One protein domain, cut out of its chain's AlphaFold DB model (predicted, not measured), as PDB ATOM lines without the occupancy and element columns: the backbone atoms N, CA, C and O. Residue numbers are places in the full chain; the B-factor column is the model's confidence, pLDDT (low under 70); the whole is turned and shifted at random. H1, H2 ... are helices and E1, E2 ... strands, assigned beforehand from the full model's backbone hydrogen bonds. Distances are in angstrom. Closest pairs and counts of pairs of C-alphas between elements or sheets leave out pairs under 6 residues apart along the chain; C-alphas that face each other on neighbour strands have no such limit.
ATOM      1  N   PHE A  18      14.637  31.152   7.364       89.50
ATOM      2  CA  PHE A  18      14.191  30.308   8.468       89.50
ATOM      3  C   PHE A  18      14.117  31.158   9.733       89.50
ATOM      4  O   PHE A  18      15.146  31.544  10.285       89.50
ATOM      5  N   ASP A  19      12.899  31.506  10.143       90.38
ATOM      6  CA  ASP A  19      12.655  32.174  11.421       90.38
ATOM      7  C   ASP A  19      12.864  31.162  12.564       90.38
ATOM      8  O   ASP A  19      12.133  30.170  12.598       90.38
ATOM      9  N   PRO A  20      13.815  31.378  13.495       89.81
ATOM     10  CA  PRO A  20      14.060  30.464  14.613       89.81
ATOM     11  C   PRO A  20      12.893  30.333  15.605       89.81
ATOM     12  O   PRO A  20      12.944  29.465  16.471       89.81
ATOM     13  N   ALA A  21      11.872  31.197  15.534       91.31
ATOM     14  CA  ALA A  21      10.641  31.028  16.307       91.31
ATOM     15  C   ALA A  21       9.707  29.950  15.724       91.31
ATOM     16  O   ALA A  21       8.819  29.483  16.431       91.31
ATOM     17  N   ILE A  22       9.898  29.579  14.453       93.38
ATOM     18  CA  ILE A  22       9.055  28.621  13.723       93.38
ATOM     19  C   ILE A  22       9.860  27.368  13.359       93.38
ATOM     20  O   ILE A  22       9.415  26.247  13.571       93.38
ATOM     21  N   TRP A  23      11.062  27.545  12.811       95.94
ATOM     22  CA  TRP A  23      11.945  26.448  12.423       95.94
ATOM     23  C   TRP A  23      12.838  26.005  13.585       95.94
ATOM     24  O   TRP A  23      13.230  26.849  14.396       95.94
ATOM     25  N   PRO A  24      13.266  24.726  13.624       96.12
ATOM     26  CA  PRO A  24      14.333  24.308  14.523       96.12
ATOM     27  C   PRO A  24      15.553  25.215  14.372       96.12
ATOM     28  O   PRO A  24      15.962  25.537  13.253       96.12
ATOM     29  N   SER A  25      16.159  25.612  15.490       94.38
ATOM     30  CA  SER A  25      17.261  26.587  15.517       94.38
ATOM     31  C   SER A  25      18.509  26.138  14.749       94.38
ATOM     32  O   SER A  25      19.337  26.964  14.369       94.38
ATOM     33  N   SER A  26      18.631  24.837  14.501       95.00
ATOM     34  CA  SER A  26      19.693  24.209  13.723       95.00
ATOM     35  C   SER A  26      19.429  24.210  12.205       95.00
ATOM     36  O   SER A  26      20.287  23.766  11.441       95.00
ATOM     37  N   THR A  27      18.271  24.708  11.751       96.44
ATOM     38  CA  THR A  27      17.882  24.721  10.334       96.44
ATOM     39  C   THR A  27      18.706  25.733   9.550       96.44
ATOM     40  O   THR A  27      18.670  26.936   9.814       96.44
ATOM     41  N   HIS A  28      19.411  25.267   8.527       93.81
ATOM     42  CA  HIS A  28      20.177  26.127   7.633       93.81
ATOM     43  C   HIS A  28      20.301  25.516   6.236       93.81
ATOM     44  O   HIS A  28      19.911  24.377   5.990       93.81
ATOM     45  N   TYR A  29      20.835  26.293   5.293       92.38
ATOM     46  CA  TYR A  29      21.219  25.761   3.990       92.38
ATOM     47  C   TYR A  29      22.679  25.327   3.997       92.38
ATOM     48  O   TYR A  29      23.551  26.079   4.433       92.38
ATOM     49  N   HIS A  30      22.950  24.183   3.382       93.19
ATOM     50  CA  HIS A  30      24.289  23.768   2.997       93.19
ATOM     51  C   HIS A  30      24.276  23.353   1.526       93.19
ATOM     52  O   HIS A  30      23.540  22.451   1.133       93.19
ATOM     53  N   LEU A  31      25.054  24.054   0.692       90.94
ATOM     54  CA  LEU A  31      25.122  23.825  -0.761       90.94
ATOM     55  C   LEU A  31      23.737  23.797  -1.444       90.94
ATOM     56  O   LEU A  31      23.484  23.017  -2.357       90.94
ATOM     57  N   GLY A  32      22.824  24.657  -0.983       89.12
ATOM     58  CA  GLY A  32      21.471  24.781  -1.529       89.12
ATOM     59  C   GLY A  32      20.460  23.758  -1.008       89.12
ATOM     60  O   GLY A  32      19.284  23.898  -1.316       89.12
ATOM     61  N   ARG A  33      20.871  22.791  -0.188       95.00
ATOM     62  CA  ARG A  33      19.986  21.811   0.461       95.00
ATOM     63  C   ARG A  33      19.696  22.239   1.895       95.00
ATOM     64  O   ARG A  33      20.527  22.911   2.507       95.00
ATOM     65  N   ILE A  34      18.541  21.859   2.428       96.19
ATOM     66  CA  ILE A  34      18.216  22.102   3.837       96.19
ATOM     67  C   ILE A  34      18.928  21.070   4.704       96.19
ATOM     68  O   ILE A  34      18.886  19.867   4.428       96.19
ATOM     69  N   VAL A  35      19.546  21.564   5.770       97.56
ATOM     70  CA  VAL A  35      20.147  20.781   6.843       97.56
ATOM     71  C   VAL A  35      19.466  21.158   8.152       97.56
ATOM     72  O   VAL A  35      19.256  22.342   8.420       97.56
ATOM     73  N   ILE A  36      19.122  20.153   8.954       97.56
ATOM     74  CA  ILE A  36      18.642  20.315  10.330       97.56
ATOM     75  C   ILE A  36      19.622  19.567  11.231       97.56
ATOM     76  O   ILE A  36      19.857  18.371  11.050       97.56
ATOM     77  N   GLY A  37      20.248  20.281  12.165       95.56
ATOM     78  CA  GLY A  37      21.425  19.775  12.873       95.56
ATOM     79  C   GLY A  37      22.560  19.533  11.882       95.56
ATOM     80  O   GLY A  37      22.997  20.465  11.213       95.56
ATOM     81  N   ASP A  38      22.967  18.271  11.754       95.94
ATOM     82  CA  ASP A  38      23.980  17.808  10.796       95.94
ATOM     83  C   ASP A  38      23.386  16.895   9.704       95.94
ATOM     84  O   ASP A  38      24.108  16.196   8.993       95.94
ATOM     85  N   VAL A  39      22.054  16.865   9.576       98.06
ATOM     86  CA  VAL A  39      21.338  15.947   8.684       98.06
ATOM     87  C   VAL A  39      20.766  16.697   7.488       98.06
ATOM     88  O   VAL A  39      19.917  17.577   7.639       98.06
ATOM     89  N   PHE A  40      21.187  16.313   6.281       98.06
ATOM     90  CA  PHE A  40      20.523  16.738   5.051       98.06
ATOM     91  C   PHE A  40      19.124  16.128   4.990       98.06
ATOM     92  O   PHE A  40      18.961  14.909   5.014       98.06
ATOM     93  N   VAL A  41      18.110  16.980   4.875       98.31
ATOM     94  CA  VAL A  41      16.706  16.551   4.940       98.31
ATOM     95  C   VAL A  41      16.341  15.589   3.803       98.31
ATOM     96  O   VAL A  41      15.576  14.652   4.004       98.31
ATOM     97  N   GLU A  42      16.895  15.795   2.608       97.75
ATOM     98  CA  GLU A  42      16.668  14.899   1.467       97.75
ATOM     99  C   GLU A  42      17.335  13.529   1.666       97.75
ATOM    100  O   GLU A  42      16.691  12.514   1.419       97.75
ATOM    101  N   ASP A  43      18.558  13.478   2.210       98.19
ATOM    102  CA  ASP A  43      19.222  12.200   2.515       98.19
ATOM    103  C   ASP A  43      18.462  11.441   3.618       98.19
ATOM    104  O   ASP A  43      18.310  10.221   3.554       98.19
ATOM    105  N   TYR A  44      17.917  12.164   4.604       98.50
ATOM    106  CA  TYR A  44      17.024  11.594   5.612       98.50
ATOM    107  C   TYR A  44      15.752  11.010   4.982       98.50
ATOM    108  O   TYR A  44      15.383   9.879   5.296       98.50
ATOM    109  N   ALA A  45      15.112  11.742   4.066       98.25
ATOM    110  CA  ALA A  45      13.928  11.273   3.351       98.25
ATOM    111  C   ALA A  45      14.211  10.001   2.536       98.25
ATOM    112  O   ALA A  45      13.377   9.097   2.507       98.25
ATOM    113  N   ASP A  46      15.380   9.903   1.904       97.94
ATOM    114  CA  ASP A  46      15.777   8.715   1.146       97.94
ATOM    115  C   ASP A  46      16.108   7.522   2.065       97.94
ATOM    116  O   ASP A  46      15.784   6.381   1.733       97.94
ATOM    117  N   CYS A  47      16.689   7.765   3.247       98.12
ATOM    118  CA  CYS A  47      16.998   6.715   4.227       98.12
ATOM    119  C   CYS A  47      15.760   6.185   4.971       98.12
ATOM    120  O   CYS A  47      15.676   4.992   5.261       98.12
ATOM    121  N   HIS A  48      14.824   7.068   5.324       98.00
ATOM    122  CA  HIS A  48      13.689   6.755   6.201       98.00
ATOM    123  C   HIS A  48      12.348   6.658   5.467       98.00
ATOM    124  O   HIS A  48      11.366   6.189   6.041       98.00
ATOM    125  N   GLY A  49      12.306   7.074   4.203       97.94
ATOM    126  CA  GLY A  49      11.079   7.211   3.433       97.94
ATOM    127  C   GLY A  49      10.286   8.472   3.788       97.94
ATOM    128  O   GLY A  49      10.595   9.219   4.722       97.94
ATOM    129  N   THR A  50       9.229   8.701   3.009       98.25
ATOM    130  CA  THR A  50       8.261   9.785   3.198       98.25
ATOM    131  C   THR A  50       6.847   9.215   3.363       98.25
ATOM    132  O   THR A  50       6.490   8.269   2.655       98.25
ATOM    133  N   PRO A  51       6.017   9.762   4.272       98.00
ATOM    134  CA  PRO A  51       6.318  10.858   5.196       98.00
ATOM    135  C   PRO A  51       7.151  10.414   6.416       98.00
ATOM    136  O   PRO A  51       7.062   9.267   6.853       98.00
ATOM    137  N   SER A  52       7.920  11.333   6.998       98.12
ATOM    138  CA  SER A  52       8.722  11.115   8.214       98.12
ATOM    139  C   SER A  52       8.902  12.416   9.016       98.12
ATOM    140  O   SER A  52       8.555  13.494   8.538       98.12
ATOM    141  N   MET A  53       9.381  12.331  10.264       97.69
ATOM    142  CA  MET A  53       9.558  13.487  11.160       97.69
ATOM    143  C   MET A  53      11.022  13.645  11.573       97.69
ATOM    144  O   MET A  53      11.593  12.736  12.174       97.69
ATOM    145  N   LEU A  54      11.591  14.825  11.329       97.88
ATOM    146  CA  LEU A  54      12.957  15.187  11.703       97.88
ATOM    147  C   LEU A  54      12.936  16.453  12.562       97.88
ATOM    148  O   LEU A  54      12.641  17.529  12.059       97.88
ATOM    149  N   ASP A  55      13.229  16.319  13.857       96.19
ATOM    150  CA  ASP A  55      13.296  17.442  14.811       96.19
ATOM    151  C   ASP A  55      12.051  18.358  14.779       96.19
ATOM    152  O   ASP A  55      12.136  19.578  14.684       96.19
ATOM    153  N   GLY A  56      10.856  17.756  14.766       95.19
ATOM    154  CA  GLY A  56       9.589  18.496  14.681       95.19
ATOM    155  C   GLY A  56       9.207  18.971  13.272       95.19
ATOM    156  O   GLY A  56       8.109  19.488  13.094       95.19
ATOM    157  N   VAL A  57      10.044  18.741  12.259       97.94
ATOM    158  CA  VAL A  57       9.751  19.044  10.852       97.94
ATOM    159  C   VAL A  57       9.181  17.815  10.149       97.94
ATOM    160  O   VAL A  57       9.783  16.742  10.151       97.94
ATOM    161  N   PHE A  58       8.029  17.990   9.511       98.38
ATOM    162  CA  PHE A  58       7.385  16.995   8.666       98.38
ATOM    163  C   PHE A  58       8.067  16.951   7.298       98.38
ATOM    164  O   PHE A  58       8.000  17.900   6.512       98.38
ATOM    165  N   VAL A  59       8.744  15.842   7.020       98.62
ATOM    166  CA  VAL A  59       9.479  15.595   5.780       98.62
ATOM    167  C   VAL A  59       8.614  14.745   4.859       98.62
ATOM    168  O   VAL A  59       8.167  13.657   5.219       98.62
ATOM    169  N   THR A  60       8.355  15.243   3.655       98.62
ATOM    170  CA  THR A  60       7.427  14.600   2.717       98.62
ATOM    171  C   THR A  60       7.823  14.829   1.267       98.62
ATOM    172  O   THR A  60       8.543  15.774   0.961       98.62
ATOM    173  N   ARG A  61       7.347  13.983   0.347       98.44
ATOM    174  CA  ARG A  61       7.571  14.150  -1.090       98.44
ATOM    175  C   ARG A  61       6.322  14.693  -1.770       98.44
ATOM    176  O   ARG A  61       5.196  14.300  -1.469       98.44
ATOM    177  N   VAL A  62       6.514  15.605  -2.718       98.44
ATOM    178  CA  VAL A  62       5.430  16.136  -3.548       98.44
ATOM    179  C   VAL A  62       5.009  15.078  -4.562       98.44
ATOM    180  O   VAL A  62       5.774  14.715  -5.453       98.44
ATOM    181  N   ARG A  63       3.757  14.628  -4.486       98.19
ATOM    182  CA  ARG A  63       3.147  13.708  -5.456       98.19
ATOM    183  C   ARG A  63       2.682  14.422  -6.721       98.19
ATOM    184  O   ARG A  63       2.820  13.892  -7.818       98.19
ATOM    185  N   SER A  64       2.115  15.621  -6.586       98.25
ATOM    186  CA  SER A  64       1.635  16.404  -7.731       98.25
ATOM    187  C   SER A  64       1.500  17.883  -7.395       98.25
ATOM    188  O   SER A  64       1.137  18.213  -6.266       98.25
ATOM    189  N   VAL A  65       1.658  18.745  -8.400       97.81
ATOM    190  CA  VAL A  65       1.306  20.171  -8.330       97.81
ATOM    191  C   VAL A  65       0.341  20.467  -9.474       97.81
ATOM    192  O   VAL A  65       0.725  20.396 -10.639       97.81
ATOM    193  N   ILE A  66      -0.931  20.718  -9.161       96.88
ATOM    194  CA  ILE A  66      -2.003  20.863 -10.157       96.88
ATOM    195  C   ILE A  66      -2.872  22.057  -9.774       96.88
ATOM    196  O   ILE A  66      -3.520  22.029  -8.735       96.88
ATOM    197  N   VAL A  67      -2.897  23.094 -10.617       94.88
ATOM    198  CA  VAL A  67      -3.768  24.281 -10.457       94.88
ATOM    199  C   VAL A  67      -3.665  24.889  -9.045       94.88
ATOM    200  O   VAL A  67      -4.656  25.109  -8.359       94.88
ATOM    201  N   GLY A  68      -2.436  25.109  -8.568       95.44
ATOM    202  CA  GLY A  68      -2.187  25.673  -7.234       95.44
ATOM    203  C   GLY A  68      -2.444  24.714  -6.063       95.44
ATOM    204  O   GLY A  68      -2.310  25.125  -4.914       95.44
ATOM    205  N   ILE A  69      -2.772  23.445  -6.320       97.75
ATOM    206  CA  ILE A  69      -2.911  22.402  -5.298       97.75
ATOM    207  C   ILE A  69      -1.640  21.555  -5.283       97.75
ATOM    208  O   ILE A  69      -1.280  20.946  -6.294       97.75
ATOM    209  N   VAL A  70      -0.987  21.480  -4.126       98.25
ATOM    210  CA  VAL A  70       0.145  20.588  -3.868       98.25
ATOM    211  C   VAL A  70      -0.389  19.362  -3.138       98.25
ATOM    212  O   VAL A  70      -1.060  19.473  -2.116       98.25
ATOM    213  N   ARG A  71      -0.108  18.172  -3.669       98.06
ATOM    214  CA  ARG A  71      -0.356  16.904  -2.973       98.06
ATOM    215  C   ARG A  71       0.971  16.335  -2.519       98.06
ATOM    216  O   ARG A  71       1.898  16.264  -3.320       98.06
ATOM    217  N   ILE A  72       1.025  15.898  -1.272       98.25
ATOM    218  CA  ILE A  72       2.213  15.334  -0.628       98.25
ATOM    219  C   ILE A  72       1.947  13.904  -0.165       98.25
ATOM    220  O   ILE A  72       0.799  13.441  -0.213       98.25
ATOM    221  N   ASP A  73       2.996  13.207   0.251       98.00
ATOM    222  CA  ASP A  73       2.870  11.969   1.013       98.00
ATOM    223  C   ASP A  73       2.417  12.272   2.447       98.00
ATOM    224  O   ASP A  73       2.928  13.184   3.102       98.00
ATOM    225  N   GLY A  74       1.462  11.488   2.944       95.31
ATOM    226  CA  GLY A  74       0.850  11.724   4.250       95.31
ATOM    227  C   GLY A  74       0.017  13.004   4.317       95.31
ATOM    228  O   GLY A  74      -0.349  13.598   3.300       95.31
ATOM    229  N   GLU A  75      -0.299  13.400   5.545       93.88
ATOM    230  CA  GLU A  75      -1.113  14.568   5.864       93.88
ATOM    231  C   GLU A  75      -0.473  15.320   7.034       93.88
ATOM    232  O   GLU A  75       0.003  14.712   7.992       93.88
ATOM    233  N   CYS A  76      -0.463  16.647   6.957       94.00
ATOM    234  CA  CYS A  76      -0.041  17.528   8.039       94.00
ATOM    235  C   CYS A  76      -0.799  18.853   7.932       94.00
ATOM    236  O   CYS A  76      -1.177  19.261   6.831       94.00
ATOM    237  N   ILE A  77      -0.971  19.557   9.049       95.69
ATOM    238  CA  ILE A  77      -1.466  20.938   9.051       95.69
ATOM    239  C   ILE A  77      -0.234  21.851   8.984       95.69
ATOM    240  O   ILE A  77       0.468  21.966   9.986       95.69
ATOM    241  N   PRO A  78       0.075  22.477   7.836       96.19
ATOM    242  CA  PRO A  78       1.291  23.256   7.668       96.19
ATOM    243  C   PRO A  78       1.188  24.635   8.327       96.19
ATOM    244  O   PRO A  78       0.156  25.311   8.247       96.19
ATOM    245  N   GLU A  79       2.295  25.092   8.905       94.81
ATOM    246  CA  GLU A  79       2.523  26.506   9.206       94.81
ATOM    247  C   GLU A  79       3.357  27.156   8.099       94.81
ATOM    248  O   GLU A  79       2.900  28.083   7.428       94.81
ATOM    249  N   VAL A  80       4.548  26.608   7.851       94.56
ATOM    250  CA  VAL A  80       5.480  27.035   6.801       94.56
ATOM    251  C   VAL A  80       6.151  25.820   6.170       94.56
ATOM    252  O   VAL A  80       6.255  24.764   6.791       94.56
ATOM    253  N   GLY A  81       6.630  25.961   4.935       95.56
ATOM    254  CA  GLY A  81       7.372  24.895   4.271       95.56
ATOM    255  C   GLY A  81       8.401  25.404   3.275       95.56
ATOM    256  O   GLY A  81       8.366  26.558   2.845       95.56
ATOM    257  N   GLU A  82       9.336  24.535   2.914       96.19
ATOM    258  CA  GLU A  82      10.430  24.844   2.000       96.19
ATOM    259  C   GLU A  82      10.870  23.596   1.221       96.19
ATOM    260  O   GLU A  82      10.704  22.466   1.688       96.19
ATOM    261  N   ILE A  83      11.433  23.797   0.024       97.38
ATOM    262  CA  ILE A  83      12.016  22.712  -0.778       97.38
ATOM    263  C   ILE A  83      13.353  22.297  -0.156       97.38
ATOM    264  O   ILE A  83      14.264  23.108  -0.012       97.38
ATOM    265  N   ALA A  84      13.471  21.022   0.207       97.00
ATOM    266  CA  ALA A  84      14.584  20.500   0.990       97.00
ATOM    267  C   ALA A  84      15.800  20.082   0.148       97.00
ATOM    268  O   ALA A  84      16.938  20.333   0.543       97.00
ATOM    269  N   GLY A  85      15.566  19.456  -1.009       93.94
ATOM    270  CA  GLY A  85      16.629  18.855  -1.831       93.94
ATOM    271  C   GLY A  85      17.379  19.828  -2.741       93.94
ATOM    272  O   GLY A  85      18.346  19.458  -3.401       93.94
ATOM    273  N   ARG A  86      16.943  21.089  -2.825       93.69
ATOM    274  CA  ARG A  86      17.541  22.075  -3.732       93.69
ATOM    275  C   ARG A  86      17.184  23.498  -3.347       93.69
ATOM    276  O   ARG A  86      16.151  23.757  -2.735       93.69
ATOM    277  N   HIS A  87      17.993  24.433  -3.834       90.31
ATOM    278  CA  HIS A  87      17.716  25.844  -3.660       90.31
ATOM    279  C   HIS A  87      16.575  26.258  -4.586       90.31
ATOM    280  O   HIS A  87      16.684  26.133  -5.808       90.31
ATOM    281  N   SER A  88      15.485  26.761  -4.015       87.88
ATOM    282  CA  SER A  88      14.439  27.386  -4.814       87.88
ATOM    283  C   SER A  88      14.881  28.753  -5.341       87.88
ATOM    284  O   SER A  88      15.408  29.580  -4.590       87.88
ATOM    285  N   VAL A  89      14.583  28.991  -6.618       87.25
ATOM    286  CA  VAL A  89      14.793  30.268  -7.319       87.25
ATOM    287  C   VAL A  89      13.482  30.998  -7.635       87.25
ATOM    288  O   VAL A  89      13.510  32.127  -8.123       87.25
ATOM    289  N   GLY A  90      12.333  30.365  -7.381       89.00
ATOM    290  CA  GLY A  90      11.022  30.945  -7.648       89.00
ATOM    291  C   GLY A  90      10.590  31.943  -6.565       89.00
ATOM    292  O   GLY A  90      10.972  31.800  -5.400       89.00
ATOM    293  N   PRO A  91       9.749  32.943  -6.898       92.31
ATOM    294  CA  PRO A  91       9.060  33.720  -5.874       92.31
ATOM    295  C   PRO A  91       8.186  32.806  -5.011       92.31
ATOM    296  O   PRO A  91       7.731  31.752  -5.469       92.31
ATOM    297  N   ARG A  92       7.920  33.226  -3.772       92.44
ATOM    298  CA  ARG A  92       6.960  32.540  -2.909       92.44
ATOM    299  C   ARG A  92       5.534  32.850  -3.351       92.44
ATOM    300  O   ARG A  92       5.213  33.986  -3.694       92.44
ATOM    301  N   GLN A  93       4.690  31.829  -3.351       95.50
ATOM    302  CA  GLN A  93       3.270  31.954  -3.635       95.50
ATOM    303  C   GLN A  93       2.479  30.969  -2.786       95.50
ATOM    304  O   GLN A  93       3.016  30.041  -2.180       95.50
ATOM    305  N   PHE A  94       1.171  31.159  -2.767       97.25
ATOM    306  CA  PHE A  94       0.306  30.296  -1.999       97.25
ATOM    307  C   PHE A  94      -0.191  29.095  -2.791       97.25
ATOM    308  O   PHE A  94      -0.635  29.230  -3.930       97.25
ATOM    309  N   PHE A  95      -0.208  27.952  -2.118       98.00
ATOM    310  CA  PHE A  95      -0.775  26.705  -2.596       98.00
ATOM    311  C   PHE A  95      -1.793  26.163  -1.595       98.00
ATOM    312  O   PHE A  95      -1.713  26.438  -0.395       98.00
ATOM    313  N   ALA A  96      -2.739  25.373  -2.090       97.56
ATOM    314  CA  ALA A  96      -3.568  24.524  -1.251       97.56
ATOM    315  C   ALA A  96      -2.812  23.228  -0.915       97.56
ATOM    316  O   ALA A  96      -2.241  22.597  -1.809       97.56
ATOM    317  N   LEU A  97      -2.834  22.835   0.357       96.88
ATOM    318  CA  LEU A  97      -2.325  21.573   0.885       96.88
ATOM    319  C   LEU A  97      -3.417  20.965   1.775       96.88
ATOM    320  O   LEU A  97      -3.662  21.441   2.887       96.88
ATOM    321  N   GLY A  98      -4.131  19.963   1.258       92.12
ATOM    322  CA  GLY A  98      -5.395  19.527   1.864       92.12
ATOM    323  C   GLY A  98      -6.390  20.691   1.933       92.12
ATOM    324  O   GLY A  98      -6.551  21.421   0.955       92.12
ATOM    325  N   ASP A  99      -6.982  20.904   3.107       92.25
ATOM    326  CA  ASP A  99      -7.923  22.005   3.373       92.25
ATOM    327  C   ASP A  99      -7.234  23.295   3.852       92.25
ATOM    328  O   ASP A  99      -7.881  24.262   4.257       92.25
ATOM    329  N   THR A 100      -5.900  23.324   3.830       95.06
ATOM    330  CA  THR A 100      -5.102  24.440   4.340       95.06
ATOM    331  C   THR A 100      -4.345  25.146   3.226       95.06
ATOM    332  O   THR A 100      -4.155  24.626   2.126       95.06
ATOM    333  N   LYS A 101      -3.898  26.365   3.519       95.81
ATOM    334  CA  LYS A 101      -3.096  27.180   2.614       95.81
ATOM    335  C   LYS A 101      -1.666  27.234   3.138       95.81
ATOM    336  O   LYS A 101      -1.467  27.536   4.312       95.81
ATOM    337  N   ILE A 102      -0.693  26.992   2.268       96.44
ATOM    338  CA  ILE A 102       0.737  27.062   2.582       96.44
ATOM    339  C   ILE A 102       1.437  27.980   1.583       96.44
ATOM    340  O   ILE A 102       1.096  28.006   0.401       96.44
ATOM    341  N   GLU A 103       2.406  28.758   2.054       95.50
ATOM    342  CA  GLU A 103       3.281  29.534   1.183       95.50
ATOM    343  C   GLU A 103       4.526  28.710   0.837       95.50
ATOM    344  O   GLU A 103       5.327  28.384   1.715       95.50
ATOM    345  N   LEU A 104       4.701  28.395  -0.444       96.00
ATOM    346  CA  LEU A 104       5.828  27.629  -0.974       96.00
ATOM    347  C   LEU A 104       6.450  28.369  -2.156       96.00
ATOM    348  O   LEU A 104       5.811  29.241  -2.757       96.00
ATOM    349  N   PRO A 105       7.682  28.024  -2.542       95.19
ATOM    350  CA  PRO A 105       8.219  28.549  -3.776       95.19
ATOM    351  C   PRO A 105       7.437  28.085  -5.007       95.19
ATOM    352  O   PRO A 105       7.015  26.936  -5.109       95.19
ATOM    353  N   SER A 106       7.239  28.997  -5.953       95.62
ATOM    354  CA  SER A 106       6.458  28.773  -7.180       95.62
ATOM    355  C   SER A 106       7.048  27.719  -8.120       95.62
ATOM    356  O   SER A 106       6.322  27.179  -8.949       95.62
ATOM    357  N   ASP A 107       8.334  27.401  -7.976       95.75
ATOM    358  CA  ASP A 107       9.027  26.360  -8.731       95.75
ATOM    359  C   ASP A 107       8.941  24.972  -8.071       95.75
ATOM    360  O   ASP A 107       9.654  24.063  -8.500       95.75
ATOM    361  N   VAL A 108       8.096  24.785  -7.048       97.31
ATOM    362  CA  VAL A 108       7.796  23.461  -6.477       97.31
ATOM    363  C   VAL A 108       7.193  22.534  -7.534       97.31
ATOM    364  O   VAL A 108       6.308  22.917  -8.302       97.31
ATOM    365  N   ARG A 109       7.666  21.289  -7.577       97.06
ATOM    366  CA  ARG A 109       7.253  20.288  -8.568       97.06
ATOM    367  C   ARG A 109       7.107  18.904  -7.952       97.06
ATOM    368  O   ARG A 109       7.627  18.618  -6.878       97.06
ATOM    369  N   ALA A 110       6.407  18.028  -8.670       97.94
ATOM    370  CA  ALA A 110       6.340  16.614  -8.319       97.94
ATOM    371  C   ALA A 110       7.753  16.016  -8.193       97.94
ATOM    372  O   ALA A 110       8.634  16.315  -9.001       97.94
ATOM    373  N   GLY A 111       7.950  15.187  -7.171       97.44
ATOM    374  CA  GLY A 111       9.226  14.570  -6.825       97.44
ATOM    375  C   GLY A 111      10.087  15.370  -5.847       97.44
ATOM    376  O   GLY A 111      10.947  14.759  -5.210       97.44
ATOM    377  N   ASP A 112       9.849  16.679  -5.679       97.94
ATOM    378  CA  ASP A 112      10.572  17.480  -4.684       97.94
ATOM    379  C   ASP A 112      10.298  16.951  -3.266       97.94
ATOM    380  O   ASP A 112       9.169  16.583  -2.931       97.94
ATOM    381  N   VAL A 113      11.328  16.956  -2.419       98.44
ATOM    382  CA  VAL A 113      11.181  16.758  -0.972       98.44
ATOM    383  C   VAL A 113      10.882  18.111  -0.332       98.44
ATOM    384  O   VAL A 113      11.591  19.087  -0.583       98.44
ATOM    385  N   LEU A 114       9.840  18.170   0.490       98.19
ATOM    386  CA  LEU A 114       9.479  19.322   1.304       98.19
ATOM    387  C   LEU A 114       9.825  19.064   2.768       98.19
ATOM    388  O   LEU A 114       9.541  17.994   3.304       98.19
ATOM    389  N   ALA A 115      10.375  20.091   3.404       98.06
ATOM    390  CA  ALA A 115      10.395  20.238   4.849       98.06
ATOM    391  C   ALA A 115       9.245  21.168   5.244       98.06
ATOM    392  O   ALA A 115       9.181  22.300   4.762       98.06
ATOM    393  N   ILE A 116       8.333  20.693   6.086       97.88
ATOM    394  CA  ILE A 116       7.157  21.441   6.532       97.88
ATOM    395  C   ILE A 116       7.174  21.507   8.054       97.88
ATOM    396  O   ILE A 116       7.176  20.477   8.717       97.88
ATOM    397  N   VAL A 117       7.148  22.711   8.617       97.19
ATOM    398  CA  VAL A 117       6.876  22.880  10.047       97.19
ATOM    399  C   VAL A 117       5.358  22.786  10.233       97.19
ATOM    400  O   VAL A 117       4.628  23.590   9.635       97.19
ATOM    401  N   PRO A 118       4.849  21.800  10.990       95.44
ATOM    402  CA  PRO A 118       3.427  21.699  11.273       95.44
ATOM    403  C   PRO A 118       2.998  22.781  12.273       95.44
ATOM    404  O   PRO A 118       3.782  23.192  13.125       95.44
ATOM    405  N   LYS A 119       1.735  23.210  12.208       91.44
ATOM    406  CA  LYS A 119       1.151  24.041  13.268       91.44
ATOM    407  C   LYS A 119       1.085  23.241  14.568       91.44
ATOM    408  O   LYS A 119       0.642  22.091  14.547       91.44
TER     409      LYS A 119
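AT A GLANCE: This is residues 18 to 119 of the 120 residues of an uncharacterized protein of Rhodococcus sp. P1Y (UniProt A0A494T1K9). Six strands, E4, E5, E7, E8, E6 and E9, ring a small barrel, loosely joined where E5 comes beside E7 and where E8 comes beside E6. On one side of it the short helix H1 packs across E4, E9 and E3, and the small hairpin E1 and E2 lies beyond, next to the beginning of H1. The printed part has 102 residues, with one named helix and nine named strands in the order E1 E2 H1 E3 E4 E5 E6 E7 E8 E9, and its class is mostly strand. E3, E4, E5, E6 and E9 make a branched sheet with antiparallel neighbours, and E1 with E2 and E7 with E8 make two antiparallel sheets of two. The whole is compact, with a radius of gyration of the C-alphas of 12.2 A and spans of 35 by 26 by 25 A.

IN THESE COORDINATES: E1, residues 28 to 30, begins at C-alpha 28 (20.177, 26.127, 7.633), and E2 is residues 33 to 36. H1, residues 41 to 48, is 10.3 A long. E3 is residues 52 to 54. E4, residues 57 to 66, is the longest strand at 24.1 A, from C-alpha 57 (9.751, 19.044, 10.852), and bends by 68 degrees at residue 63. E5 is residues 69 to 72, E6 residues 78 to 83, 13.7 A. E7, residues 92 to 97, is 14.9 A long, and E8, residues 100 to 105, 16.1 A. E9, residues 113 to 118, is 15.3 A long and ends at C-alpha 118 (3.427, 21.699, 11.273).

HOW THE PARTS SIT: The branched sheet is strongly twisted. E3, E4 and E5 form a meander, each strand the antiparallel neighbour of the one before, made of the hairpin E3 and E4, with a tight link and with N 52 and O 59 within hydrogen-bond range at 2.9 A, and the hairpin E4 and E5, with a tight link and with N 66 and O 69 within hydrogen-bond range at 2.9 A. E3 and E5 lie on one side of E4, E9 on the other side, with N 58 and O 116 at 2.7 A. E6 is on the other side of E9 from E4, with N 82 and O 115 at 2.9 A. The hairpin E7 and E8 has N 95 and O 102 at 2.8 A. The closest C-alphas of E5 and E7 are those of Ile 69 and Ala 96, 4.6 A, and of E6 and E8 those of Gly 81 and Leu 104, 6.1 A. H1 is on the branched sheet at a height of 8.0 A, over E4, running across it at 85 degrees on the local plane; with 2 C-alphas falling on E3 and 2 on E9, it is only just not over those. Every O i to N i+4 pair of H1 is within hydrogen-bond range. In the hairpin E1 and E2, N 28 and O 35 are 2.9 A apart; the closest C-alphas of E2 and H1 are those of Val 35 and Val 41, 5.8 A.

THE WHOLE: The two C-alphas farthest apart are those of Asp 38 and Val 67, 35.5 A. The printed part has no cut, and no link is long. The mean pLDDT of the printed part is 95.8, and no printed residue is under 70.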